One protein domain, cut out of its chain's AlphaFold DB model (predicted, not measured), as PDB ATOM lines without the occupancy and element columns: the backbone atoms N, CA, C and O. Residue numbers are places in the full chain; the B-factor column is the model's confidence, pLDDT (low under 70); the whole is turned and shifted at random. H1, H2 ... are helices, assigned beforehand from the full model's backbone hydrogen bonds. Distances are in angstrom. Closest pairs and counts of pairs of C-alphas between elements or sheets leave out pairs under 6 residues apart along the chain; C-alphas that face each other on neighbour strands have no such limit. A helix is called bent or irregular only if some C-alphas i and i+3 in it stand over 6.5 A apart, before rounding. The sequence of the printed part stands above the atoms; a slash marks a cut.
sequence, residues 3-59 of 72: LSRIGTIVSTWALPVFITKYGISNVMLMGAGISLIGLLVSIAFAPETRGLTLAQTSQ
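What this domain is: This is residues 3 to 59 of the 72 residues of the protein "MFS domain-containing protein" of bioreactor metagenome (UniProt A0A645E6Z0). One long helix, H1, is sharply bent at residues 22 and 23, and its two arms, H1a and H1b, make an open V; past the far end of H1b a thin link leads to the small helix H2. H1b and the tail after it make most of the length, and the free ends of the V, residues 3 to 14 of H1a and 32 to 45 of H1b, stick out with nothing packed on them, as do residues 46 to 48 of the link. The printed part has 57 residues with two named helices, H1 then H2, and no named strand; the class is all helix. The whole is extended, with a radius of gyration of the C-alphas of 16.9 A, and elongated, spanning 47 by 26 by 18 A.

Where its parts are: H1, residues 3 to 45, was assigned as one helix by its hydrogen bonds but is bent: C-alphas 21 and 24 are 9.2 A apart. H1b, residues 24 to 45, measures 31.3 A from first to last C-alpha and ends at C-alpha 45 (247.462, 151.201, 215.708). H1a, residues 3 to 21, measures 26.8 A, begins at C-alpha 3 (243.539, 140.074, 232.958) and has a kink of 27 degrees near residue 13. H2, residues 54 to 58, ends at C-alpha 58 (235.921, 143.598, 202.863).

How they stand to each other: H1a and H1b are close but not clearly touching; their closest C-alphas, those of Ile 19 and Val 27, are 6.2 A apart. They run opposite ways at a shallow tilt of 34.9 degrees, only just short of steep. H2 is apart from H1a and from H1b. In H1b and H2 every O i to N i+4 pair is within hydrogen-bond range; in H1a 12 of 15 are.

The domain as a whole: The C-alphas farthest apart, those of Lys 21 and Gln 59, are 48.1 A apart. The printed part has no cut, and the link from H1 to H2, 8 residues, is short. Mean pLDDT of the printed part is 80.7; residue 3 and residues 47 to 59 are under 70.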
ATOM      1  N   LEU A   3     243.816 138.635 233.112       67.31
ATOM      2  CA  LEU A   3     243.539 140.074 232.958       67.31
ATOM      3  C   LEU A   3     242.051 140.384 232.713       67.31
ATOM      4  O   LEU A   3     241.499 141.307 233.304       67.31
ATOM      5  N   SER A   4     241.382 139.549 231.913       75.25
ATOM      6  CA  SER A   4     239.965 139.726 231.576       75.25
ATOM      7  C   SER A   4     239.030 139.627 232.787       75.25
ATOM      8  O   SER A   4     237.937 140.180 232.726       75.25
ATOM      9  N   ARG A   5     239.443 138.949 233.872       84.31
ATOM     10  CA  ARG A   5     238.648 138.760 235.102       84.31
ATOM     11  C   ARG A   5     238.852 139.899 236.095       84.31
ATOM     12  O   ARG A   5     237.891 140.382 236.677       84.31
ATOM     13  N   ILE A   6     240.096 140.359 236.251       84.81
ATOM     14  CA  ILE A   6     240.399 141.516 237.102       84.81
ATOM     15  C   ILE A   6     239.683 142.757 236.557       84.81
ATOM     16  O   ILE A   6     239.025 143.463 237.315       84.81
ATOM     17  N   GLY A   7     239.742 142.984 235.241       80.69
ATOM     18  CA  GLY A   7     239.099 144.143 234.622       80.69
ATOM     19  C   GLY A   7     237.577 144.163 234.792       80.69
ATOM     20  O   GLY A   7     237.012 145.224 235.042       80.69
ATOM     21  N   THR A   8     236.915 143.002 234.715       85.31
ATOM     22  CA  THR A   8     235.460 142.900 234.935       85.31
ATOM     23  C   THR A   8     235.081 143.106 236.395       85.31
ATOM     24  O   THR A   8     234.141 143.840 236.673       85.31
ATOM     25  N   ILE A   9     235.821 142.520 237.343       86.31
ATOM     26  CA  ILE A   9     235.538 142.710 238.774       86.31
ATOM     27  C   ILE A   9     235.685 144.189 239.148       86.31
ATOM     28  O   ILE A   9     234.805 144.753 239.796       86.31
ATOM     29  N   VAL A  10     236.757 144.845 238.701       86.25
ATOM     30  CA  VAL A  10     236.978 146.266 238.994       86.25
ATOM     31  C   VAL A  10     235.872 147.131 238.385       86.25
ATOM     32  O   VAL A  10     235.349 148.002 239.074       86.25
ATOM     33  N   SER A  11     235.461 146.884 237.137       83.81
ATOM     34  CA  SER A  11     234.432 147.704 236.485       83.81
ATOM     35  C   SER A  11     233.040 147.524 237.094       83.81
ATOM     36  O   SER A  11     232.335 148.519 237.263       83.81
ATOM     37  N   THR A  12     232.663 146.310 237.504       87.50
ATOM     38  CA  THR A  12     231.370 146.050 238.162       87.50
ATOM     39  C   THR A  12     231.228 146.788 239.493       87.50
ATOM     40  O   THR A  12     230.145 147.284 239.791       87.50
ATOM     41  N   TRP A  13     232.303 146.905 240.279       86.56
ATOM     42  CA  TRP A  13     232.269 147.630 241.554       86.56
ATOM     43  C   TRP A  13     232.504 149.134 241.396       86.56
ATOM     44  O   TRP A  13     231.920 149.931 242.129       86.56
ATOM     45  N   ALA A  14     233.323 149.548 240.430       85.50
ATOM     46  CA  ALA A  14     233.647 150.954 240.229       85.50
ATOM     47  C   ALA A  14     232.466 151.754 239.657       85.50
ATOM     48  O   ALA A  14     232.205 152.870 240.106       85.50
ATOM     49  N   LEU A  15     231.722 151.191 238.700       86.00
ATOM     50  CA  LEU A  15     230.615 151.882 238.034       86.00
ATOM     51  C   LEU A  15     229.524 152.397 239.003       86.00
ATOM     52  O   LEU A  15     229.214 153.588 238.944       86.00
ATOM     53  N   PRO A  16     228.966 151.585 239.928       85.69
ATOM     54  CA  PRO A  16     227.957 152.069 240.873       85.69
ATOM     55  C   PRO A  16     228.507 153.131 241.841       85.69
ATOM     56  O   PRO A  16     227.802 154.085 242.174       85.69
ATOM     57  N   VAL A  17     229.778 153.035 242.247       87.69
ATOM     58  CA  VAL A  17     230.433 154.047 243.099       87.69
ATOM     59  C   VAL A  17     230.583 155.379 242.358       87.69
ATOM     60  O   VAL A  17     230.339 156.445 242.924       87.69
ATOM     61  N   PHE A  18     230.932 155.342 241.073       85.00
ATOM     62  CA  PHE A  18     231.030 156.555 240.269       85.00
ATOM     63  C   PHE A  18     229.666 157.201 240.020       85.00
ATOM     64  O   PHE A  18     229.556 158.423 240.113       85.00
ATOM     65  N   ILE A  19     228.621 156.409 239.768       88.62
ATOM     66  CA  ILE A  19     227.265 156.934 239.555       88.62
ATOM     67  C   ILE A  19     226.722 157.585 240.832       88.62
ATOM     68  O   ILE A  19     226.131 158.660 240.762       88.62
ATOM     69  N   THR A  20     226.953 156.977 241.999       86.19
ATOM     70  CA  THR A  20     226.493 157.528 243.288       86.19
ATOM     71  C   THR A  20     227.237 158.800 243.695       86.19
ATOM     72  O   THR A  20     226.623 159.684 244.287       86.19
ATOM     73  N   LYS A  21     228.527 158.943 243.355       84.31
ATOM     74  CA  LYS A  21     229.302 160.165 243.647       84.31
ATOM     75  C   LYS A  21     229.143 161.290 242.624       84.31
ATOM     76  O   LYS A  21     229.129 162.450 243.017       84.31
ATOM     77  N   TYR A  22     229.102 160.967 241.333       83.06
ATOM     78  CA  TYR A  22     229.209 161.949 240.244       83.06
ATOM     79  C   TYR A  22     227.941 162.057 239.386       83.06
ATOM     80  O   TYR A  22     227.873 162.908 238.499       83.06
ATOM     81  N   GLY A  23     226.933 161.219 239.641       86.25
ATOM     82  CA  GLY A  23     225.697 161.170 238.867       86.25
ATOM     83  C   GLY A  23     225.855 160.469 237.513       86.25
ATOM     84  O   GLY A  23     226.947 160.314 236.970       86.25
ATOM     85  N   ILE A  24     224.728 160.049 236.938       88.44
ATOM     86  CA  ILE A  24     224.697 159.255 235.697       88.44
ATOM     87  C   ILE A  24     225.260 160.044 234.505       88.44
ATOM     88  O   ILE A  24     226.048 159.510 233.729       88.44
ATOM     89  N   SER A  25     224.887 161.323 234.372       88.38
ATOM     90  CA  SER A  25     225.298 162.168 233.240       88.38
ATOM     91  C   SER A  25     226.823 162.285 233.132       88.38
ATOM     92  O   SER A  25     227.386 162.055 232.063       88.38
ATOM     93  N   ASN A  26     227.508 162.549 234.251       87.19
ATOM     94  CA  ASN A  26     228.957 162.726 234.255       87.19
ATOM     95  C   ASN A  26     229.703 161.405 234.003       87.19
ATOM     96  O   ASN A  26     230.699 161.374 233.282       87.19
ATOM     97  N   VAL A  27     229.196 160.290 234.543       90.12
ATOM     98  CA  VAL A  27     229.765 158.954 234.289       90.12
ATOM     99  C   VAL A  27     229.606 158.544 232.828       90.12
ATOM    100  O   VAL A  27     230.522 157.952 232.259       90.12
ATOM    101  N   MET A  28     228.490 158.898 232.189       91.62
ATOM    102  CA  MET A  28     228.283 158.608 230.772       91.62
ATOM    103  C   MET A  28     229.254 159.394 229.883       91.62
ATOM    104  O   MET A  28     229.830 158.826 228.956       91.62
ATOM    105  N   LEU A  29     229.506 160.669 230.205       92.88
ATOM    106  CA  LEU A  29     230.534 161.466 229.527       92.88
ATOM    107  C   LEU A  29     231.938 160.880 229.728       92.88
ATOM    108  O   LEU A  29     232.713 160.815 228.775       92.88
ATOM    109  N   MET A  30     232.253 160.380 230.926       90.62
ATOM    110  CA  MET A  30     233.512 159.669 231.180       90.62
ATOM    111  C   MET A  30     233.625 158.383 230.351       90.62
ATOM    112  O   MET A  30     234.664 158.139 229.737       90.62
ATOM    113  N   GLY A  31     232.560 157.581 230.266       90.44
ATOM    114  CA  GLY A  31     232.521 156.381 229.422       90.44
ATOM    115  C   GLY A  31     232.688 156.696 227.931       90.44
ATOM    116  O   GLY A  31     233.427 156.004 227.221       90.44
ATOM    117  N   ALA A  32     232.066 157.781 227.463       93.00
ATOM    118  CA  ALA A  32     232.259 158.291 226.109       93.00
ATOM    119  C   ALA A  32     233.716 158.725 225.877       93.00
ATOM    120  O   ALA A  32     234.300 158.383 224.850       93.00
ATOM    121  N   GLY A  33     234.335 159.391 226.856       94.88
ATOM    122  CA  GLY A  33     235.750 159.767 226.823       94.88
ATOM    123  C   GLY A  33     236.682 158.559 226.710       94.88
ATOM    124  O   GLY A  33     237.556 158.533 225.846       94.88
ATOM    125  N   ILE A  34     236.456 157.515 227.512       92.50
ATOM    126  CA  ILE A  34     237.223 156.258 227.436       92.50
ATOM    127  C   ILE A  34     237.081 155.617 226.046       92.50
ATOM    128  O   ILE A  34     238.072 155.176 225.462       92.50
ATOM    129  N   SER A  35     235.869 155.607 225.487       92.69
ATOM    130  CA  SER A  35     235.609 155.065 224.145       92.69
ATOM    131  C   SER A  35     236.326 155.865 223.055       92.69
ATOM    132  O   SER A  35     236.898 155.279 222.136       92.69
ATOM    133  N   LEU A  36     236.354 157.195 223.179       94.44
ATOM    134  CA  LEU A  36     237.080 158.075 222.264       94.44
ATOM    135  C   LEU A  36     238.591 157.813 222.314       94.44
ATOM    136  O   LEU A  36     239.241 157.748 221.274       94.44
ATOM    137  N   ILE A  37     239.152 157.598 223.505       94.88
ATOM    138  CA  ILE A  37     240.565 157.229 223.658       94.88
ATOM    139  C   ILE A  37     240.834 155.875 222.992       94.88
ATOM    140  O   ILE A  37     241.788 155.752 222.227       94.88
ATOM    141  N   GLY A  38     239.974 154.877 223.217       90.62
ATOM    142  CA  GLY A  38     240.078 153.575 222.553       90.62
ATOM    143  C   GLY A  38     240.031 153.686 221.025       90.62
ATOM    144  O   GLY A  38     240.814 153.032 220.336       90.62
ATOM    145  N   LEU A  39     239.178 154.568 220.497       89.44
ATOM    146  CA  LEU A  39     239.112 154.883 219.071       89.44
ATOM    147  C   LEU A  39     240.420 155.510 218.571       89.44
ATOM    148  O   LEU A  39     240.947 155.067 217.555       89.44
ATOM    149  N   LEU A  40     240.964 156.508 219.271       90.69
ATOM    150  CA  LEU A  40     242.221 157.156 218.885       90.69
ATOM    151  C   LEU A  40     243.388 156.167 218.873       90.69
ATOM    152  O   LEU A  40     244.178 156.162 217.929       90.69
ATOM    153  N   VAL A  41     243.466 155.296 219.882       90.44
ATOM    154  CA  VAL A  41     244.463 154.219 219.936       90.44
ATOM    155  C   VAL A  41     244.268 153.256 218.769       90.44
ATOM    156  O   VAL A  41     245.241 152.934 218.094       90.44
ATOM    157  N   SER A  42     243.029 152.852 218.479       88.00
ATOM    158  CA  SER A  42     242.701 151.991 217.336       88.00
ATOM    159  C   SER A  42     243.124 152.623 216.003       88.00
ATOM    160  O   SER A  42     243.776 151.972 215.193       88.00
ATOM    161  N   ILE A  43     242.861 153.918 215.798       83.38
ATOM    162  CA  ILE A  43     243.284 154.663 214.599       83.38
ATOM    163  C   ILE A  43     244.815 154.770 214.514       83.38
ATOM    164  O   ILE A  43     245.391 154.685 213.425       83.38
ATOM    165  N   ALA A  44     245.501 154.974 215.639       83.00
ATOM    166  CA  ALA A  44     246.961 155.032 215.676       83.00
ATOM    167  C   ALA A  44     247.592 153.664 215.359       83.00
ATOM    168  O   ALA A  44     248.533 153.593 214.573       83.00
ATOM    169  N   PHE A  45     247.030 152.587 215.914       78.44
ATOM    170  CA  PHE A  45     247.462 151.201 215.708       78.44
ATOM    171  C   PHE A  45     246.931 150.563 214.420       78.44
ATOM    172  O   PHE A  45     247.330 149.447 214.099       78.44
ATOM    173  N   ALA A  46     246.115 151.274 213.641       70.62
ATOM    174  CA  ALA A  46     245.719 150.901 212.286       70.62
ATOM    175  C   ALA A  46     246.499 151.707 211.215       70.62
ATOM    176  O   ALA A  46     245.905 152.496 210.475       70.62
ATOM    177  N   PRO A  47     247.839 151.589 211.102       62.97
ATOM    178  CA  PRO A  47     248.584 152.141 209.975       62.97
ATOM    179  C   PRO A  47     248.485 151.259 208.721       62.97
ATOM    180  O   PRO A  47     248.642 151.761 207.616       62.97
ATOM    181  N   GLU A  48     248.170 149.973 208.878       60.72
ATOM    182  CA  GLU A  48     248.144 148.975 207.798       60.72
ATOM    183  C   GLU A  48     246.914 149.101 206.877       60.72
ATOM    184  O   GLU A  48     246.913 148.620 205.749       60.72
ATOM    185  N   THR A  49     245.877 149.822 207.318       62.31
ATOM    186  CA  THR A  49     244.657 150.105 206.543       62.31
ATOM    187  C   THR A  49     244.635 151.509 205.923       62.31
ATOM    188  O   THR A  49     243.662 151.865 205.256       62.31
ATOM    189  N   ARG A  50     245.704 152.313 206.079       54.97
ATOM    190  CA  ARG A  50     245.818 153.716 205.607       54.97
ATOM    191  C   ARG A  50     246.022 153.869 204.085       54.97
ATOM    192  O   ARG A  50     246.846 154.658 203.633       54.97
ATOM    193  N   GLY A  51     245.257 153.142 203.279       57.41
ATOM    194  CA  GLY A  51     245.347 153.216 201.814       57.41
ATOM    195  C   GLY A  51     244.523 152.181 201.053       57.41
ATOM    196  O   GLY A  51     244.505 152.206 199.826       57.41
ATOM    197  N   LEU A  52     243.832 151.283 201.756       58.12
ATOM    198  CA  LEU A  52     242.954 150.293 201.143       58.12
ATOM    199  C   LEU A  52     241.519 150.816 201.140       58.12
ATOM    200  O   LEU A  52     241.011 151.310 202.146       58.12
ATOM    201  N   THR A  53     240.853 150.704 199.996       61.50
ATOM    202  CA  THR A  53     239.424 151.019 199.899       61.50
ATOM    203  C   THR A  53     238.615 150.010 200.726       61.50
ATOM    204  O   THR A  53     238.988 148.835 200.788       61.50
ATOM    205  N   LEU A  54     237.488 150.424 201.334       61.38
ATOM    206  CA  LEU A  54     236.625 149.523 202.129       61.38
ATOM    207  C   LEU A  54     236.289 148.227 201.368       61.38
ATOM    208  O   LEU A  54     236.246 147.148 201.960       61.38
ATOM    209  N   ALA A  55     236.105 148.334 200.046       62.56
ATOM    210  CA  ALA A  55     235.840 147.215 199.153       62.56
ATOM    211  C   ALA A  55     236.976 146.174 199.156       62.56
ATOM    212  O   ALA A  55     236.695 144.984 199.284       62.56
ATOM    213  N   GLN A  56     238.244 146.599 199.104       59.91
ATOM    214  CA  GLN A  56     239.405 145.698 199.132       59.91
ATOM    215  C   GLN A  56     239.590 145.027 200.497       59.91
ATOM    216  O   GLN A  56     239.871 143.834 200.550       59.91
ATOM    217  N   THR A  57     239.374 145.749 201.601       60.12
ATOM    218  CA  THR A  57     239.451 145.159 202.952       60.12
ATOM    219  C   THR A  57     238.290 144.211 203.256       60.12
ATOM    220  O   THR A  57     238.465 143.243 203.990       60.12
ATOM    221  N   SER A  58     237.104 144.456 202.683       64.31
ATOM    222  CA  SER A  58     235.921 143.598 202.863       64.31
ATOM    223  C   SER A  58     235.961 142.302 202.046       64.31
ATOM    224  O   SER A  58     235.224 141.365 202.347       64.31
ATOM    225  N   GLN A  59     236.839 142.211 201.040       60.97
ATOM    226  CA  GLN A  59     237.050 141.012 200.223       60.97
ATOM    227  C   GLN A  59     237.945 139.990 200.950       60.97
ATOM    228  O   GLN A  59     238.883 139.440 200.383       60.97
TER     229      GLN A  59